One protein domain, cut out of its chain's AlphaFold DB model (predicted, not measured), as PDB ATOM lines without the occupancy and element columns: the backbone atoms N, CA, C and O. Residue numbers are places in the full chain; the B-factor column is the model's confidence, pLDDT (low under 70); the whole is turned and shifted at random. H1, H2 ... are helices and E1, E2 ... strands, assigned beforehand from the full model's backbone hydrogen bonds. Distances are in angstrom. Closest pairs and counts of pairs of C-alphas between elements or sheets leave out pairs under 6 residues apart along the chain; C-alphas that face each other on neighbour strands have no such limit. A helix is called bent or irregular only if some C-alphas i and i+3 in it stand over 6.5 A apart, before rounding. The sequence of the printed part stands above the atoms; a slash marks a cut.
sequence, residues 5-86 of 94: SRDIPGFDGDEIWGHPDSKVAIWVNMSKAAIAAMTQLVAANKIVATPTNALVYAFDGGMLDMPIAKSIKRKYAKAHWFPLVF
ATOM      1  N   SER A   5     -86.303 -40.543  28.876       46.69
ATOM      2  CA  SER A   5     -86.348 -39.420  29.796       46.69
ATOM      3  C   SER A   5     -86.974 -39.721  31.161       46.69
ATOM      4  O   SER A   5     -86.467 -39.219  32.154       46.69
ATOM      5  N   ARG A   6     -87.973 -40.615  31.257       49.88
ATOM      6  CA  ARG A   6     -88.601 -40.948  32.549       49.88
ATOM      7  C   ARG A   6     -87.679 -41.705  33.503       49.88
ATOM      8  O   ARG A   6     -87.805 -41.532  34.711       49.88
ATOM      9  N   ASP A   7     -86.784 -42.527  32.960       58.62
ATOM     10  CA  ASP A   7     -85.960 -43.454  33.745       58.62
ATOM     11  C   ASP A   7     -84.473 -43.057  33.776       58.62
ATOM     12  O   ASP A   7     -83.695 -43.636  34.535       58.62
ATOM     13  N   ILE A   8     -84.065 -42.056  32.983       62.16
ATOM     14  CA  ILE A   8     -82.686 -41.555  32.937       62.16
ATOM     15  C   ILE A   8     -82.668 -40.074  33.350       62.16
ATOM     16  O   ILE A   8     -83.062 -39.206  32.565       62.16
ATOM     17  N   PRO A   9     -82.170 -39.744  34.557       69.00
ATOM     18  CA  PRO A   9     -82.040 -38.361  35.003       69.00
ATOM     19  C   PRO A   9     -81.283 -37.496  33.982       69.00
ATOM     20  O   PRO A   9     -80.188 -37.847  33.546       69.00
ATOM     21  N   GLY A  10     -81.868 -36.356  33.600       71.00
ATOM     22  CA  GLY A  10     -81.275 -35.416  32.638       71.00
ATOM     23  C   GLY A  10     -81.579 -35.707  31.164       71.00
ATOM     24  O   GLY A  10     -81.096 -34.977  30.292       71.00
ATOM     25  N   PHE A  11     -82.385 -36.732  30.862       72.31
ATOM     26  CA  PHE A  11     -82.855 -36.980  29.497       72.31
ATOM     27  C   PHE A  11     -84.109 -36.182  29.113       72.31
ATOM     28  O   PHE A  11     -84.343 -36.011  27.918       72.31
ATOM     29  N   ASP A  12     -84.875 -35.668  30.081       76.25
ATOM     30  CA  ASP A  12     -86.037 -34.802  29.832       76.25
ATOM     31  C   ASP A  12     -85.613 -33.409  29.351       76.25
ATOM     32  O   ASP A  12     -84.689 -32.795  29.889       76.25
ATOM     33  N   GLY A  13     -86.321 -32.887  28.356       77.31
ATOM     34  CA  GLY A  13     -86.192 -31.510  27.884       77.31
ATOM     35  C   GLY A  13     -87.291 -31.168  26.883       77.31
ATOM     36  O   GLY A  13     -88.213 -31.954  26.708       77.31
ATOM     37  N   ASP A  14     -87.176 -30.029  26.203       81.81
ATOM     38  CA  ASP A  14     -88.199 -29.543  25.258       81.81
ATOM     39  C   ASP A  14     -87.803 -29.742  23.782       81.81
ATOM     40  O   ASP A  14     -88.440 -29.211  22.871       81.81
ATOM     41  N   GLU A  15     -86.732 -30.493  23.517       83.56
ATOM     42  CA  GLU A  15     -86.199 -30.662  22.167       83.56
ATOM     43  C   GLU A  15     -86.774 -31.893  21.464       83.56
ATOM     44  O   GLU A  15     -87.186 -32.888  22.071       83.56
ATOM     45  N   ILE A  16     -86.756 -31.825  20.135       83.00
ATOM     46  CA  ILE A  16     -87.211 -32.890  19.247       83.00
ATOM     47  C   ILE A  16     -85.993 -33.463  18.534       83.00
ATOM     48  O   ILE A  16     -85.309 -32.768  17.781       83.00
ATOM     49  N   TRP A  17     -85.749 -34.755  18.724       84.56
ATOM     50  CA  TRP A  17     -84.762 -35.475  17.938       84.56
ATOM     51  C   TRP A  17     -85.391 -35.959  16.637       84.56
ATOM     52  O   TRP A  17     -86.361 -36.719  16.642       84.56
ATOM     53  N   GLY A  18     -84.852 -35.530  15.500       85.88
ATOM     54  CA  GLY A  18     -85.380 -35.912  14.199       85.88
ATOM     55  C   GLY A  18     -84.652 -35.253  13.036       85.88
ATOM     56  O   GLY A  18     -83.567 -34.699  13.189       85.88
ATOM     57  N   HIS A  19     -85.277 -35.311  11.863       82.44
ATOM     58  CA  HIS A  19     -84.797 -34.686  10.635       82.44
ATOM     59  C   HIS A  19     -85.629 -33.434  10.326       82.44
ATOM     60  O   HIS A  19     -86.694 -33.558   9.702       82.44
ATOM     61  N   PRO A  20     -85.167 -32.231  10.722       77.25
ATOM     62  CA  PRO A  20     -85.919 -30.989  10.533       77.25
ATOM     63  C   PRO A  20     -86.223 -30.712   9.053       77.25
ATOM     64  O   PRO A  20     -87.359 -30.381   8.718       77.25
ATOM     65  N   ASP A  21     -85.277 -30.988   8.148       79.56
ATOM     66  CA  ASP A  21     -85.445 -30.798   6.695       79.56
ATOM     67  C   ASP A  21     -86.545 -31.670   6.077       79.56
ATOM     68  O   ASP A  21     -87.134 -31.330   5.048       79.56
ATOM     69  N   SER A  22     -86.809 -32.821   6.698       80.69
ATOM     70  CA  SER A  22     -87.842 -33.766   6.260       80.69
ATOM     71  C   SER A  22     -89.145 -33.603   7.044       80.69
ATOM     72  O   SER A  22     -90.145 -34.234   6.700       80.69
ATOM     73  N   LYS A  23     -89.143 -32.739   8.073       83.19
ATOM     74  CA  LYS A  23     -90.190 -32.596   9.093       83.19
ATOM     75  C   LYS A  23     -90.559 -33.930   9.748       83.19
ATOM     76  O   LYS A  23     -91.733 -34.208   9.984       83.19
ATOM     77  N   VAL A  24     -89.553 -34.763  10.011       84.31
ATOM     78  CA  VAL A  24     -89.731 -36.072  10.650       84.31
ATOM     79  C   VAL A  24     -89.188 -36.008  12.071       84.31
ATOM     80  O   VAL A  24     -87.985 -35.860  12.258       84.31
ATOM     81  N   ALA A  25     -90.064 -36.132  13.061       83.06
ATOM     82  CA  ALA A  25     -89.699 -36.315  14.459       83.06
ATOM     83  C   ALA A  25     -89.490 -37.809  14.734       83.06
ATOM     84  O   ALA A  25     -90.324 -38.625  14.354       83.06
ATOM     85  N   ILE A  26     -88.393 -38.178  15.386       80.56
ATOM     86  CA  ILE A  26     -88.117 -39.555  15.824       80.56
ATOM     87  C   ILE A  26     -88.474 -39.676  17.306       80.56
ATOM     88  O   ILE A  26     -89.243 -40.554  17.695       80.56
ATOM     89  N   TRP A  27     -87.986 -38.729  18.111       79.50
ATOM     90  CA  TRP A  27     -88.315 -38.598  19.526       79.50
ATOM     91  C   TRP A  27     -88.603 -37.144  19.892       79.50
ATOM     92  O   TRP A  27     -88.055 -36.226  19.291       79.50
ATOM     93  N   VAL A  28     -89.450 -36.937  20.895       79.81
ATOM     94  CA  VAL A  28     -89.786 -35.618  21.446       79.81
ATOM     95  C   VAL A  28     -89.453 -35.578  22.933       79.81
ATOM     96  O   VAL A  28     -89.241 -36.629  23.536       79.81
ATOM     97  N   ASN A  29     -89.488 -34.385  23.519       78.81
ATOM     98  CA  ASN A  29     -89.267 -34.143  24.944       78.81
ATOM     99  C   ASN A  29     -87.885 -34.605  25.437       78.81
ATOM    100  O   ASN A  29     -87.745 -35.157  26.529       78.81
ATOM    101  N   MET A  30     -86.858 -34.426  24.605       78.19
ATOM    102  CA  MET A  30     -85.486 -34.771  24.960       78.19
ATOM    103  C   MET A  30     -84.698 -33.527  25.364       78.19
ATOM    104  O   MET A  30     -84.922 -32.433  24.852       78.19
ATOM    105  N   SER A  31     -83.719 -33.686  26.250       86.19
ATOM    106  CA  SER A  31     -82.710 -32.649  26.478       86.19
ATOM    107  C   SER A  31     -81.705 -32.602  25.321       86.19
ATOM    108  O   SER A  31     -81.414 -33.617  24.680       86.19
ATOM    109  N   LYS A  32     -81.087 -31.437  25.072       85.19
ATOM    110  CA  LYS A  32     -79.985 -31.320  24.090       85.19
ATOM    111  C   LYS A  32     -78.841 -32.290  24.395       85.19
ATOM    112  O   LYS A  32     -78.252 -32.855  23.476       85.19
ATOM    113  N   ALA A  33     -78.550 -32.495  25.680       85.19
ATOM    114  CA  ALA A  33     -77.520 -33.422  26.136       85.19
ATOM    115  C   ALA A  33     -77.868 -34.875  25.780       85.19
ATOM    116  O   ALA A  33     -77.011 -35.602  25.281       85.19
ATOM    117  N   ALA A  34     -79.129 -35.278  25.951       83.38
ATOM    118  CA  ALA A  34     -79.596 -36.603  25.566       83.38
ATOM    119  C   ALA A  34     -79.532 -36.822  24.052       83.38
ATOM    120  O   ALA A  34     -79.050 -37.861  23.605       83.38
ATOM    121  N   ILE A  35     -79.944 -35.831  23.255       86.00
ATOM    122  CA  ILE A  35     -79.840 -35.901  21.790       86.00
ATOM    123  C   ILE A  35     -78.380 -36.064  21.364       86.00
ATOM    124  O   ILE A  35     -78.073 -36.912  20.522       86.00
ATOM    125  N   ALA A  36     -77.471 -35.287  21.957       87.88
ATOM    126  CA  ALA A  36     -76.045 -35.379  21.672       87.88
ATOM    127  C   ALA A  36     -75.486 -36.762  22.041       87.88
ATOM    128  O   ALA A  36     -74.826 -37.391  21.213       87.88
ATOM    129  N   ALA A  37     -75.802 -37.271  23.236       87.00
ATOM    130  CA  ALA A  37     -75.356 -38.584  23.695       87.00
ATOM    131  C   ALA A  37     -75.880 -39.716  22.799       87.00
ATOM    132  O   ALA A  37     -75.115 -40.574  22.361       87.00
ATOM    133  N   MET A  38     -77.169 -39.695  22.456       84.81
ATOM    134  CA  MET A  38     -77.772 -40.695  21.576       84.81
ATOM    135  C   MET A  38     -77.180 -40.639  20.167       84.81
ATOM    136  O   MET A  38     -76.850 -41.676  19.596       84.81
ATOM    137  N   THR A  39     -76.965 -39.436  19.630       86.69
ATOM    138  CA  THR A  39     -76.319 -39.253  18.324       86.69
ATOM    139  C   THR A  39     -74.893 -39.809  18.335       86.69
ATOM    140  O   THR A  39     -74.503 -40.492  17.391       86.69
ATOM    141  N   GLN A  40     -74.132 -39.594  19.413       88.19
ATOM    142  CA  GLN A  40     -72.798 -40.180  19.579       88.19
ATOM    143  C   GLN A  40     -72.841 -41.709  19.663       88.19
ATOM    144  O   GLN A  40     -72.007 -42.365  19.049       88.19
ATOM    145  N   LEU A  41     -73.811 -42.293  20.374       86.19
ATOM    146  CA  LEU A  41     -73.957 -43.750  20.472       86.19
ATOM    147  C   LEU A  41     -74.316 -44.392  19.125       86.19
ATOM    148  O   LEU A  41     -73.780 -45.454  18.802       86.19
ATOM    149  N   VAL A  42     -75.186 -43.750  18.337       86.06
ATOM    150  CA  VAL A  42     -75.506 -44.185  16.967       86.06
ATOM    151  C   VAL A  42     -74.272 -44.061  16.071       86.06
ATOM    152  O   VAL A  42     -73.928 -45.010  15.373       86.06
ATOM    153  N   ALA A  43     -73.563 -42.927  16.118       85.81
ATOM    154  CA  ALA A  43     -72.356 -42.696  15.321       85.81
ATOM    155  C   ALA A  43     -71.215 -43.663  15.680       85.81
ATOM    156  O   ALA A  43     -70.491 -44.123  14.802       85.81
ATOM    157  N   ALA A  44     -71.091 -44.021  16.961       86.62
ATOM    158  CA  ALA A  44     -70.154 -45.026  17.456       86.62
ATOM    159  C   ALA A  44     -70.622 -46.472  17.202       86.62
ATOM    160  O   ALA A  44     -69.983 -47.408  17.679       86.62
ATOM    161  N   ASN A  45     -71.747 -46.664  16.504       83.69
ATOM    162  CA  ASN A  45     -72.358 -47.959  16.211       83.69
ATOM    163  C   ASN A  45     -72.624 -48.823  17.463       83.69
ATOM    164  O   ASN A  45     -72.662 -50.049  17.379       83.69
ATOM    165  N   LYS A  46     -72.801 -48.191  18.635       85.06
ATOM    166  CA  LYS A  46     -73.100 -48.864  19.911       85.06
ATOM    167  C   LYS A  46     -74.580 -49.175  20.069       85.06
ATOM    168  O   LYS A  46     -74.939 -50.106  20.786       85.06
ATOM    169  N   ILE A  47     -75.433 -48.399  19.408       82.25
ATOM    170  CA  ILE A  47     -76.872 -48.635  19.336       82.25
ATOM    171  C   ILE A  47     -77.321 -48.600  17.879       82.25
ATOM    172  O   ILE A  47     -76.842 -47.784  17.092       82.25
ATOM    173  N   VAL A  48     -78.251 -49.483  17.529       81.88
ATOM    174  CA  VAL A  48     -78.845 -49.576  16.197       81.88
ATOM    175  C   VAL A  48     -80.285 -49.097  16.265       81.88
ATOM    176  O   VAL A  48     -81.060 -49.513  17.127       81.88
ATOM    177  N   ALA A  49     -80.613 -48.203  15.342       81.81
ATOM    178  CA  ALA A  49     -81.924 -47.612  15.167       81.81
ATOM    179  C   ALA A  49     -82.785 -48.533  14.281       81.81
ATOM    180  O   ALA A  49     -82.514 -48.667  13.086       81.81
ATOM    181  N   THR A  50     -83.825 -49.147  14.845       81.06
ATOM    182  CA  THR A  50     -84.717 -50.074  14.132       81.06
ATOM    183  C   THR A  50     -86.128 -49.485  14.045       81.06
ATOM    184  O   THR A  50     -86.750 -49.242  15.085       81.06
ATOM    185  N   PRO A  51     -86.671 -49.257  12.833       80.94
ATOM    186  CA  PRO A  51     -88.057 -48.831  12.660       80.94
ATOM    187  C   PRO A  51     -89.020 -49.818  13.321       80.94
ATOM    188  O   PRO A  51     -88.865 -51.029  13.170       80.94
ATOM    189  N   THR A  52     -90.027 -49.311  14.023       77.75
ATOM    190  CA  THR A  52     -91.046 -50.146  14.670       77.75
ATOM    191  C   THR A  52     -92.454 -49.671  14.322       77.75
ATOM    192  O   THR A  52     -92.635 -48.673  13.630       77.75
ATOM    193  N   ASN A  53     -93.474 -50.388  14.781       75.44
ATOM    194  CA  ASN A  53     -94.854 -49.938  14.663       75.44
ATOM    195  C   ASN A  53     -95.180 -48.946  15.793       75.44
ATOM    196  O   ASN A  53     -94.818 -49.168  16.947       75.44
ATOM    197  N   ALA A  54     -95.914 -47.880  15.474       66.75
ATOM    198  CA  ALA A  54     -96.414 -46.900  16.440       66.75
ATOM    199  C   ALA A  54     -97.194 -47.533  17.603       66.75
ATOM    200  O   ALA A  54     -97.184 -46.999  18.709       66.75
ATOM    201  N   LEU A  55     -97.820 -48.693  17.368       63.25
ATOM    202  CA  LEU A  55     -98.515 -49.460  18.401       63.25
ATOM    203  C   LEU A  55     -97.622 -49.801  19.602       63.25
ATOM    204  O   LEU A  55     -98.123 -49.807  20.718       63.25
ATOM    205  N   VAL A  56     -96.314 -50.006  19.406       63.50
ATOM    206  CA  VAL A  56     -95.370 -50.276  20.507       63.50
ATOM    207  C   VAL A  56     -95.356 -49.124  21.517       63.50
ATOM    208  O   VAL A  56     -95.399 -49.362  22.714       63.50
ATOM    209  N   TYR A  57     -95.422 -47.879  21.048       63.59
ATOM    210  CA  TYR A  57     -95.491 -46.700  21.918       63.59
ATOM    211  C   TYR A  57     -96.898 -46.429  22.460       63.59
ATOM    212  O   TYR A  57     -97.048 -45.794  23.504       63.59
ATOM    213  N   ALA A  58     -97.939 -46.880  21.753       57.97
ATOM    214  CA  ALA A  58     -99.320 -46.758  22.214       57.97
ATOM    215  C   ALA A  58     -99.579 -47.635  23.449       57.97
ATOM    216  O   ALA A  58    -100.250 -47.185  24.376       57.97
ATOM    217  N   PHE A  59     -98.996 -48.840  23.490       52.19
ATOM    218  CA  PHE A  59     -99.039 -49.712  24.670       52.19
ATOM    219  C   PHE A  59     -98.364 -49.080  25.894       52.19
ATOM    220  O   PHE A  59     -98.866 -49.235  27.004       52.19
ATOM    221  N   ASP A  60     -97.312 -48.284  25.686       49.94
ATOM    222  CA  ASP A  60     -96.614 -47.565  26.757       49.94
ATOM    223  C   ASP A  60     -97.270 -46.212  27.123       49.94
ATOM    224  O   ASP A  60     -96.729 -45.448  27.924       49.94
ATOM    225  N   GLY A  61     -98.445 -45.891  26.559       54.62
ATOM    226  CA  GLY A  61     -99.201 -44.665  26.854       54.62
ATOM    227  C   GLY A  61     -98.604 -43.389  26.244       54.62
ATOM    228  O   GLY A  61     -98.867 -42.283  26.723       54.62
ATOM    229  N   GLY A  62     -97.770 -43.524  25.209       60.31
ATOM    230  CA  GLY A  62     -96.983 -42.444  24.615       60.31
ATOM    231  C   GLY A  62     -97.267 -42.197  23.136       60.31
ATOM    232  O   GLY A  62     -96.327 -42.096  22.353       60.31
ATOM    233  N   MET A  63     -98.535 -42.095  22.724       60.16
ATOM    234  CA  MET A  63     -98.862 -41.704  21.347       60.16
ATOM    235  C   MET A  63     -98.656 -40.204  21.124       60.16
ATOM    236  O   MET A  63     -99.275 -39.374  21.785       60.16
ATOM    237  N   LEU A  64     -97.807 -39.867  20.156       67.50
ATOM    238  CA  LEU A  64     -97.705 -38.521  19.604       67.50
ATOM    239  C   LEU A  64     -98.947 -38.203  18.767       67.50
ATOM    240  O   LEU A  64     -99.341 -39.012  17.929       67.50
ATOM    241  N   ASP A  65     -99.517 -37.007  18.942       71.56
ATOM    242  CA  ASP A  65    -100.583 -36.476  18.079       71.56
ATOM    243  C   ASP A  65     -99.999 -35.993  16.737       71.56
ATOM    244  O   ASP A  65    -100.000 -34.813  16.386       71.56
ATOM    245  N   MET A  66     -99.360 -36.919  16.019       74.94
ATOM    246  CA  MET A  66     -98.708 -36.681  14.736       74.94
ATOM    247  C   MET A  66     -98.947 -37.862  13.790       74.94
ATOM    248  O   MET A  66     -98.937 -39.019  14.217       74.94
ATOM    249  N   PRO A  67     -99.102 -37.609  12.478       80.44
ATOM    250  CA  PRO A  67     -99.194 -38.677  11.493       80.44
ATOM    251  C   PRO A  67     -97.890 -39.483  11.427       80.44
ATOM    252  O   PRO A  67     -96.793 -38.927  11.488       80.44
ATOM    253  N   ILE A  68     -98.007 -40.801  11.249       81.69
ATOM    254  CA  ILE A  68     -96.851 -41.701  11.178       81.69
ATOM    255  C   ILE A  68     -96.115 -41.507   9.844       81.69
ATOM    256  O   ILE A  68     -96.690 -41.642   8.759       81.69
ATOM    257  N   ALA A  69     -94.818 -41.214   9.912       81.56
ATOM    258  CA  ALA A  69     -93.930 -41.183   8.761       81.56
ATOM    259  C   ALA A  69     -93.696 -42.609   8.239       81.56
ATOM    260  O   ALA A  69     -93.361 -43.525   8.981       81.56
ATOM    261  N   LYS A  70     -93.814 -42.786   6.922       76.81
ATOM    262  CA  LYS A  70     -93.504 -44.047   6.225       76.81
ATOM    263  C   LYS A  70     -92.014 -44.189   5.911       76.81
ATOM    264  O   LYS A  70     -91.542 -45.283   5.635       76.81
ATOM    265  N   SER A  71     -91.287 -43.074   5.875       77.44
ATOM    266  CA  SER A  71     -89.854 -43.039   5.592       77.44
ATOM    267  C   SER A  71     -89.238 -41.773   6.165       77.44
ATOM    268  O   SER A  71     -89.805 -40.693   6.019       77.44
ATOM    269  N   ILE A  72     -88.045 -41.907   6.738       75.94
ATOM    270  CA  ILE A  72     -87.236 -40.785   7.225       75.94
ATOM    271  C   ILE A  72     -86.776 -39.877   6.070       75.94
ATOM    272  O   ILE A  72     -86.646 -38.671   6.240       75.94
ATOM    273  N   LYS A  73     -86.560 -40.441   4.871       77.31
ATOM    274  CA  LYS A  73     -86.039 -39.709   3.699       77.31
ATOM    275  C   LYS A  73     -87.107 -38.894   2.966       77.31
ATOM    276  O   LYS A  73     -86.785 -38.109   2.075       77.31
ATOM    277  N   ARG A  74     -88.387 -39.121   3.270       80.62
ATOM    278  CA  ARG A  74     -89.487 -38.423   2.608       80.62
ATOM    279  C   ARG A  74     -89.680 -37.060   3.260       80.62
ATOM    280  O   ARG A  74     -89.874 -36.975   4.464       80.62
ATOM    281  N   LYS A  75     -89.701 -36.002   2.447       82.81
ATOM    282  CA  LYS A  75     -90.087 -34.665   2.908       82.81
ATOM    283  C   LYS A  75     -91.601 -34.595   3.066       82.81
ATOM    284  O   LYS A  75     -92.339 -34.878   2.118       82.81
ATOM    285  N   TYR A  76     -92.058 -34.218   4.252       82.38
ATOM    286  CA  TYR A  76     -93.475 -34.056   4.551       82.38
ATOM    287  C   TYR A  76     -93.859 -32.579   4.676       82.38
ATOM    288  O   TYR A  76     -93.073 -31.743   5.115       82.38
ATOM    289  N   ALA A  77     -95.096 -32.244   4.295       79.00
ATOM    290  CA  ALA A  77     -95.610 -30.876   4.412       79.00
ATOM    291  C   ALA A  77     -95.828 -30.461   5.882       79.00
ATOM    292  O   ALA A  77     -95.587 -29.305   6.243       79.00
ATOM    293  N   LYS A  78     -96.232 -31.419   6.727       82.06
ATOM    294  CA  LYS A  78     -96.469 -31.280   8.172       82.06
ATOM    295  C   LYS A  78     -95.519 -32.189   8.954       82.06
ATOM    296  O   LYS A  78     -95.003 -33.145   8.376       82.06
ATOM    297  N   ALA A  79     -95.326 -31.912  10.243       81.06
ATOM    298  CA  ALA A  79     -94.553 -32.781  11.125       81.06
ATOM    299  C   ALA A  79     -95.147 -34.198  11.124       81.06
ATOM    300  O   ALA A  79     -96.355 -34.360  11.285       81.06
ATOM    301  N   HIS A  80     -94.308 -35.198  10.873       84.62
ATOM    302  CA  HIS A  80     -94.663 -36.608  10.988       84.62
ATOM    303  C   HIS A  80     -93.772 -37.265  12.029       84.62
ATOM    304  O   HIS A  80     -92.600 -36.917  12.153       84.62
ATOM    305  N   TRP A  81     -94.311 -38.247  12.738       81.56
ATOM    306  CA  TRP A  81     -93.559 -39.024  13.708       81.56
ATOM    307  C   TRP A  81     -93.103 -40.353  13.105       81.56
ATOM    308  O   TRP A  81     -93.899 -41.082  12.518       81.56
ATOM    309  N   PHE A  82     -91.819 -40.674  13.226       84.06
ATOM    310  CA  PHE A  82     -91.247 -41.937  12.785       84.06
ATOM    311  C   PHE A  82     -90.957 -42.838  13.995       84.06
ATOM    312  O   PHE A  82     -89.971 -42.599  14.696       84.06
ATOM    313  N   PRO A  83     -91.786 -43.864  14.252       79.88
ATOM    314  CA  PRO A  83     -91.576 -44.788  15.360       79.88
ATOM    315  C   PRO A  83     -90.297 -45.609  15.156       79.88
ATOM    316  O   PRO A  83     -90.155 -46.340  14.171       79.88
ATOM    317  N   LEU A  84     -89.366 -45.504  16.102       80.31
ATOM    318  CA  LEU A  84     -88.067 -46.162  16.020       80.31
ATOM    319  C   LEU A  84     -87.533 -46.519  17.404       80.31
ATOM    320  O   LEU A  84     -87.371 -45.654  18.254       80.31
ATOM    321  N   VAL A  85     -87.176 -47.787  17.585       80.75
ATOM    322  CA  VAL A  85     -86.544 -48.279  18.811       80.75
ATOM    323  C   VAL A  85     -85.036 -48.377  18.639       80.75
ATOM    324  O   VAL A  85     -84.535 -48.621  17.540       80.75
ATOM    325  N   PHE A  86     -84.310 -48.224  19.741       80.12
ATOM    326  CA  PHE A  86     -82.869 -48.432  19.778       80.12
ATOM    327  C   PHE A  86     -82.560 -49.747  20.480       80.12
ATOM    328  O   PHE A  86     -83.021 -49.985  21.595       80.12
TER     329      PHE A  86
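Overview. This is residues 5 to 86 of the 94 residues of the protein "Putative pathogenicity island protein" of Rhizobium favelukesii (UniProt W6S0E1). Two small two-stranded ribbons, the bent hairpin E1 and E2 and the short pair E3 and E4, are bridged at one end by helix H1, which runs from beside E1 to beside E3. Away from H1, the short helix H2 and a long link without named elements make another side, and the link comes back along E2 before E4. The printed part has 82 residues, in the order E1, E2, H1, E3, H2, E4, and both sheets are antiparallel. The class is mixed, helices and strands, with under half of the residues, 40, in named elements. The whole is compact, with a radius of gyration of the C-alphas of 12.5 A and spans of 32 by 27 by 22 A.

Along the chain. E1, residues 12 to 19, begins at C-alpha 12 (-86.037, -34.802, 29.832), is 19.2 A long and bends by 55 degrees at residue 15. E2, residues 24 to 30, is 15.0 A long. H1, residues 32 to 43, is 16.3 A, and E3, residues 47 to 51, is 13.0 A. H2, residues 55 to 59, and E4, residues 84 to 86, are short; C-alpha 86 is at (-82.869, -48.432, 19.778).

Arrangement. E1 and E2 form a hairpin, antiparallel at 166 degrees, with N 17 and O 27 at 2.8 A. Residues 24 to 25 of E2 also pair, parallel, with residues 80 to 81. The closest C-alphas of E1 and H1 are those of Trp 17 and Ile 35, 6.3 A; of H1 and E3, those of Leu 41 and Ile 47, 5.8 A. E3 and E4 are antiparallel at 158 degrees, with N 50 and O 85 at 2.8 A. H1 and H2 are apart. In both helices every O i to N i+4 pair is within hydrogen-bond range.

Size, cuts and confidence. The C-alphas of Pro 9 and Ala 77, the two farthest apart, are 34.3 A apart. The printed part has no cut. H2 to E4 is a long link of 24 residues. The mean pLDDT of the printed part is 77.1, and residues 5 to 9 and 54 to 64 are under 70.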